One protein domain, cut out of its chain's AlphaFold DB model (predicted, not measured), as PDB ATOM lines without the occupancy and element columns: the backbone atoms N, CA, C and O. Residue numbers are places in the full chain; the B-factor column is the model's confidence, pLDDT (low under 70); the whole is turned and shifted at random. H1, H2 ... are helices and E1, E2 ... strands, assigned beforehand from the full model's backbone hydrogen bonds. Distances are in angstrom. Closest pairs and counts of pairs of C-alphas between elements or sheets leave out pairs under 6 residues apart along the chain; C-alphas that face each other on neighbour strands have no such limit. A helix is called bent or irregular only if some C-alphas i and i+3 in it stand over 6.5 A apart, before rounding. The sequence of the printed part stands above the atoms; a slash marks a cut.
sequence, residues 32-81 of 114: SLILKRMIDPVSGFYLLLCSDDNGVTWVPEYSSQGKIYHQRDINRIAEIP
ATOM      1  N   SER A  32     287.950 239.538 395.060       76.25
ATOM      2  CA  SER A  32     286.984 240.574 394.702       76.25
ATOM      3  C   SER A  32     286.519 240.494 393.245       76.25
ATOM      4  O   SER A  32     285.540 241.148 392.903       76.25
ATOM      5  N   LEU A  33     287.172 239.696 392.393       84.19
ATOM      6  CA  LEU A  33     286.786 239.453 391.000       84.19
ATOM      7  C   LEU A  33     285.642 238.447 390.845       84.19
ATOM      8  O   LEU A  33     285.069 238.346 389.762       84.19
ATOM      9  N   ILE A  34     285.289 237.711 391.901       88.44
ATOM     10  CA  ILE A  34     284.231 236.700 391.880       88.44
ATOM     11  C   ILE A  34     283.078 237.165 392.769       88.44
ATOM     12  O   ILE A  34     283.271 237.489 393.938       88.44
ATOM     13  N   LEU A  35     281.862 237.167 392.215       91.19
ATOM     14  CA  LEU A  35     280.623 237.559 392.900       91.19
ATOM     15  C   LEU A  35     280.707 238.931 393.595       91.19
ATOM     16  O   LEU A  35     280.189 239.130 394.699       91.19
ATOM     17  N   LYS A  36     281.328 239.907 392.928       91.56
ATOM     18  CA  LYS A  36     281.390 241.294 393.390       91.56
ATOM     19  C   LYS A  36     280.008 241.928 393.386       91.56
ATOM     20  O   LYS A  36     279.272 241.819 392.407       91.56
ATOM     21  N   ARG A  37     279.676 242.640 394.464       92.69
ATOM     22  CA  ARG A  37     278.428 243.406 394.567       92.69
ATOM     23  C   ARG A  37     278.535 244.703 393.780       92.69
ATOM     24  O   ARG A  37     279.395 245.526 394.083       92.69
ATOM     25  N   MET A  38     277.635 244.907 392.825       92.56
ATOM     26  CA  MET A  38     277.483 246.181 392.112       92.56
ATOM     27  C   MET A  38     275.998 246.506 391.934       92.56
ATOM     28  O   MET A  38     275.152 245.629 392.098       92.56
ATOM     29  N   ILE A  39     275.677 247.768 391.648       92.06
ATOM     30  CA  ILE A  39     274.299 248.223 391.422       92.06
ATOM     31  C   ILE A  39     273.992 248.120 389.929       92.06
ATOM     32  O   ILE A  39     274.747 248.646 389.112       92.06
ATOM     33  N   ASP A  40     272.888 247.461 389.581       87.81
ATOM     34  CA  ASP A  40     272.327 247.512 388.233       87.81
ATOM     35  C   ASP A  40     271.812 248.933 387.946       87.81
ATOM     36  O   ASP A  40     270.894 249.387 388.637       87.81
ATOM     37  N   PRO A  41     272.352 249.649 386.945       85.12
ATOM     38  CA  PRO A  41     271.921 251.010 386.647       85.12
ATOM     39  C   PRO A  41     270.470 251.095 386.152       85.12
ATOM     40  O   PRO A  41     269.892 252.178 386.200       85.12
ATOM     41  N   VAL A  42     269.880 249.991 385.675       85.75
ATOM     42  CA  VAL A  42     268.500 249.977 385.169       85.75
ATOM     43  C   VAL A  42     267.499 249.764 386.302       85.75
ATOM     44  O   VAL A  42     266.551 250.535 386.434       85.75
ATOM     45  N   SER A  43     267.693 248.731 387.125       84.62
ATOM     46  CA  SER A  43     266.744 248.384 388.192       84.62
ATOM     47  C   SER A  43     267.063 248.998 389.561       84.62
ATOM     48  O   SER A  43     266.194 249.026 390.429       84.62
ATOM     49  N   GLY A  44     268.292 249.476 389.784       88.25
ATOM     50  CA  GLY A  44     268.756 250.005 391.072       88.25
ATOM     51  C   GLY A  44     269.036 248.939 392.141       88.25
ATOM     52  O   GLY A  44     269.412 249.284 393.262       88.25
ATOM     53  N   PHE A  45     268.878 247.651 391.822       89.44
ATOM     54  CA  PHE A  45     269.149 246.549 392.747       89.44
ATOM     55  C   PHE A  45     270.597 246.060 392.671       89.44
ATOM     56  O   PHE A  45     271.309 246.275 391.691       89.44
ATOM     57  N   TYR A  46     271.031 245.363 393.724       92.50
ATOM     58  CA  TYR A  46     272.331 244.701 393.731       92.50
ATOM     59  C   TYR A  46     272.362 243.489 392.795       92.50
ATOM     60  O   TYR A  46     271.446 242.665 392.788       92.50
ATOM     61  N   LEU A  47     273.482 243.349 392.092       94.19
ATOM     62  CA  LEU A  47     273.892 242.167 391.344       94.19
ATOM     63  C   LEU A  47     275.162 241.571 391.960       94.19
ATOM     64  O   LEU A  47     275.934 242.280 392.614       94.19
ATOM     65  N   LEU A  48     275.400 240.282 391.707       95.00
ATOM     66  CA  LEU A  48     276.695 239.633 391.937       95.00
ATOM     67  C   LEU A  48     277.356 239.355 390.588       95.00
ATOM     68  O   LEU A  48     276.781 238.641 389.766       95.00
ATOM     69  N   LEU A  49     278.539 239.923 390.359       93.81
ATOM     70  CA  LEU A  49     279.236 239.876 389.075       93.81
ATOM     71  C   LEU A  49     280.577 239.151 389.193       93.81
ATOM     72  O   LEU A  49     281.238 239.225 390.226       93.81
ATOM     73  N   CYS A  50     280.999 238.499 388.117       92.62
ATOM     74  CA  CYS A  50     282.326 237.903 387.990       92.62
ATOM     75  C   CYS A  50     283.116 238.574 386.863       92.62
ATOM     76  O   CYS A  50     282.533 239.066 385.897       92.62
ATOM     77  N   SER A  51     284.440 238.548 386.968       88.56
ATOM     78  CA  SER A  51     285.361 238.984 385.923       88.56
ATOM     79  C   SER A  51     286.432 237.918 385.705       88.56
ATOM     80  O   SER A  51     287.081 237.476 386.653       88.56
ATOM     81  N   ASP A  52     286.591 237.484 384.458       84.50
ATOM     82  CA  ASP A  52     287.620 236.532 384.019       84.50
ATOM     83  C   ASP A  52     288.835 237.222 383.374       84.50
ATOM     84  O   ASP A  52     289.846 236.575 383.103       84.50
ATOM     85  N   ASP A  53     288.773 238.543 383.205       82.25
ATOM     86  CA  ASP A  53     289.797 239.398 382.602       82.25
ATOM     87  C   ASP A  53     290.381 240.416 383.600       82.25
ATOM     88  O   ASP A  53     290.817 241.508 383.237       82.25
ATOM     89  N   ASN A  54     290.431 240.028 384.877       82.88
ATOM     90  CA  ASN A  54     291.060 240.789 385.959       82.88
ATOM     91  C   ASN A  54     290.442 242.184 386.194       82.88
ATOM     92  O   ASN A  54     291.137 243.165 386.458       82.88
ATOM     93  N   GLY A  55     289.116 242.260 386.129       84.56
ATOM     94  CA  GLY A  55     288.315 243.426 386.494       84.56
ATOM     95  C   GLY A  55     288.049 244.403 385.352       84.56
ATOM     96  O   GLY A  55     287.473 245.462 385.613       84.56
ATOM     97  N   VAL A  56     288.449 244.070 384.118       86.56
ATOM     98  CA  VAL A  56     288.197 244.900 382.930       86.56
ATOM     99  C   VAL A  56     286.728 244.799 382.519       86.56
ATOM    100  O   VAL A  56     286.066 245.825 382.350       86.56
ATOM    101  N   THR A  57     286.195 243.582 382.447       88.94
ATOM    102  CA  THR A  57     284.796 243.290 382.134       88.94
ATOM    103  C   THR A  57     284.127 242.613 383.321       88.94
ATOM    104  O   THR A  57     284.659 241.677 383.916       88.94
ATOM    105  N   TRP A  58     282.916 243.065 383.649       90.50
ATOM    106  CA  TRP A  58     282.096 242.494 384.713       90.50
ATOM    107  C   TRP A  58     280.837 241.870 384.130       90.50
ATOM    108  O   TRP A  58     280.019 242.550 383.513       90.50
ATOM    109  N   VAL A  59     280.674 240.571 384.356       92.25
ATOM    110  CA  VAL A  59     279.533 239.798 383.878       92.25
ATOM    111  C   VAL A  59     278.599 239.509 385.053       92.25
ATOM    112  O   VAL A  59     279.041 238.918 386.040       92.25
ATOM    113  N   PRO A  60     277.318 239.911 384.995       93.69
ATOM    114  CA  PRO A  60     276.371 239.656 386.070       93.69
ATOM    115  C   PRO A  60     275.938 238.199 386.112       93.69
ATOM    116  O   PRO A  60     275.396 237.674 385.150       93.69
ATOM    117  N   GLU A  61     276.152 237.550 387.250       94.00
ATOM    118  CA  GLU A  61     275.850 236.135 387.455       94.00
ATOM    119  C   GLU A  61     274.576 235.927 388.271       94.00
ATOM    120  O   GLU A  61     273.873 234.949 388.047       94.00
ATOM    121  N   TYR A  62     274.254 236.830 389.200       94.50
ATOM    122  CA  TYR A  62     273.041 236.735 390.016       94.50
ATOM    123  C   TYR A  62     272.359 238.089 390.181       94.50
ATOM    124  O   TYR A  62     273.025 239.110 390.366       94.50
ATOM    125  N   SER A  63     271.028 238.064 390.189       92.06
ATOM    126  CA  SER A  63     270.158 239.177 390.576       92.06
ATOM    127  C   SER A  63     269.234 238.778 391.729       92.06
ATOM    128  O   SER A  63     269.285 237.653 392.230       92.06
ATOM    129  N   SER A  64     268.335 239.683 392.123       88.06
ATOM    130  CA  SER A  64     267.250 239.374 393.064       88.06
ATOM    131  C   SER A  64     266.307 238.266 392.573       88.06
ATOM    132  O   SER A  64     265.599 237.682 393.384       88.06
ATOM    133  N   GLN A  65     266.312 237.961 391.271       85.94
ATOM    134  CA  GLN A  65     265.526 236.882 390.664       85.94
ATOM    135  C   GLN A  65     266.299 235.555 390.568       85.94
ATOM    136  O   GLN A  65     265.758 234.565 390.084       85.94
ATOM    137  N   GLY A  66     267.555 235.509 391.025       88.31
ATOM    138  CA  GLY A  66     268.396 234.313 390.989       88.31
ATOM    139  C   GLY A  66     269.486 234.360 389.917       88.31
ATOM    140  O   GLY A  66     269.986 235.432 389.566       88.31
ATOM    141  N   LYS A  67     269.906 233.176 389.453       89.88
ATOM    142  CA  LYS A  67     271.006 232.984 388.497       89.88
ATOM    143  C   LYS A  67     270.643 233.563 387.127       89.88
ATOM    144  O   LYS A  67     269.585 233.265 386.581       89.88
ATOM    145  N   ILE A  68     271.549 234.352 386.563       89.44
ATOM    146  CA  ILE A  68     271.494 234.812 385.176       89.44
ATOM    147  C   ILE A  68     272.287 233.808 384.339       89.44
ATOM    148  O   ILE A  68     273.439 233.512 384.658       89.44
ATOM    149  N   TYR A  69     271.659 233.272 383.295       86.44
ATOM    150  CA  TYR A  69     272.299 232.352 382.360       86.44
ATOM    151  C   TYR A  69     272.797 233.107 381.133       86.44
ATOM    152  O   TYR A  69     272.060 233.882 380.524       86.44
ATOM    153  N   HIS A  70     274.046 232.850 380.762       86.81
ATOM    154  CA  HIS A  70     274.702 233.418 379.590       86.81
ATOM    155  C   HIS A  70     274.859 232.362 378.498       86.81
ATOM    156  O   HIS A  70     274.826 231.165 378.768       86.81
ATOM    157  N   GLN A  71     275.143 232.786 377.264       80.56
ATOM    158  CA  GLN A  71     275.413 231.859 376.153       80.56
ATOM    159  C   GLN A  71     276.523 230.845 376.498       80.56
ATOM    160  O   GLN A  71     276.449 229.683 376.109       80.56
ATOM    161  N   ARG A  72     277.531 231.265 377.279       80.12
ATOM    162  CA  ARG A  72     278.623 230.392 377.748       80.12
ATOM    163  C   ARG A  72     278.172 229.267 378.684       80.12
ATOM    164  O   ARG A  72     278.903 228.296 378.846       80.12
ATOM    165  N   ASP A  73     276.999 229.393 379.298       81.88
ATOM    166  CA  ASP A  73     276.469 228.405 380.235       81.88
ATOM    167  C   ASP A  73     275.716 227.272 379.529       81.88
ATOM    168  O   ASP A  73     275.477 226.239 380.147       81.88
ATOM    169  N   ILE A  74     275.392 227.404 378.236       78.25
ATOM    170  CA  ILE A  74     274.613 226.407 377.477       78.25
ATOM    171  C   ILE A  74     275.261 225.024 377.517       78.25
ATOM    172  O   ILE A  74     274.574 224.031 377.754       78.25
ATOM    173  N   ASN A  75     276.584 224.960 377.363       70.75
ATOM    174  CA  ASN A  75     277.310 223.691 377.398       70.75
ATOM    175  C   ASN A  75     277.211 223.011 378.771       70.75
ATOM    176  O   ASN A  75     277.209 221.793 378.842       70.75
ATOM    177  N   ARG A  76     277.072 223.787 379.854       68.19
ATOM    178  CA  ARG A  76     276.896 223.260 381.217       68.19
ATOM    179  C   ARG A  76     275.451 222.896 381.515       68.19
ATOM    180  O   ARG A  76     275.202 221.939 382.231       68.19
ATOM    181  N   ILE A  77     274.496 223.647 380.968       71.00
ATOM    182  CA  ILE A  77     273.065 223.343 381.092       71.00
ATOM    183  C   ILE A  77     272.780 221.952 380.513       71.00
ATOM    184  O   ILE A  77     272.039 221.195 381.126       71.00
ATOM    185  N   ALA A  78     273.425 221.578 379.402       64.88
ATOM    186  CA  ALA A  78     273.290 220.248 378.801       64.88
ATOM    187  C   ALA A  78     273.784 219.087 379.696       64.88
ATOM    188  O   ALA A  78     273.410 217.941 379.462       64.88
ATOM    189  N   GLU A  79     274.604 219.366 380.713       68.06
ATOM    190  CA  GLU A  79     275.161 218.362 381.630       68.06
ATOM    191  C   GLU A  79     274.307 218.165 382.894       68.06
ATOM    192  O   GLU A  79     274.558 217.248 383.677       68.06
ATOM    193  N   ILE A  80     273.300 219.018 383.121       72.69
ATOM    194  CA  ILE A  80     272.469 218.991 384.327       72.69
ATOM    195  C   ILE A  80     271.207 218.155 384.061       72.69
ATOM    196  O   ILE A  80     270.465 218.457 383.125       72.69
ATOM    197  N   PRO A  81     270.903 217.130 384.881       77.38
ATOM    198  CA  PRO A  81     269.618 216.450 384.802       77.38
ATOM    199  C   PRO A  81     268.510 217.382 385.307       77.38
ATOM    200  O   PRO A  81     268.553 217.859 386.442       77.38
TER     201      PRO A  81
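What this domain is: This is residues 32 to 81 of the 114 residues of an uncharacterized protein of Limosilactobacillus balticus (UniProt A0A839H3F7). A small three-stranded antiparallel sheet has a tail leading away to one short helix, H1, whose residues 71 to 76 stand free. The 50 printed residues run E1, E2, E3, H1, a mixed class with under half in named elements; the sheet's order is E1 E2 E3, a meander, strands side by side in chain order. The whole is only just loose, close to compact, with radius of gyration 12.0 A and spans 33 by 26 by 16 A.

How they stand to each other: E1, residues 36 to 39, and E2, residues 46 to 50, form a hairpin at 138 degrees; N 36 and O 49 are 2.8 A apart. E2 and E3, residues 59 to 63, form another at 142 degrees; N 50 and O 59 are 2.9 A apart. H1, residues 71 to 77, is not on the sheet; 1 of 3 O i to N i+4 and 3 of 4 O i to N i+3 pairs are within hydrogen-bond range.

Where its parts are: E1 begins at C-alpha 36 (281.390, 241.294, 393.390) and spans 10.1 A, E2 13.4 A, E3 11.5 A. H1 spans 10.1 A to C-alpha 77 (273.065, 223.343, 381.092), only just irregular: C-alphas 72 and 75 are 6.8 A apart.

The domain as a whole: The farthest C-alphas, Pro 41 and Pro 81, are 34.7 A apart. The printed part has no cut and no long link. Residues 76, 78 and 79 have pLDDT under 70.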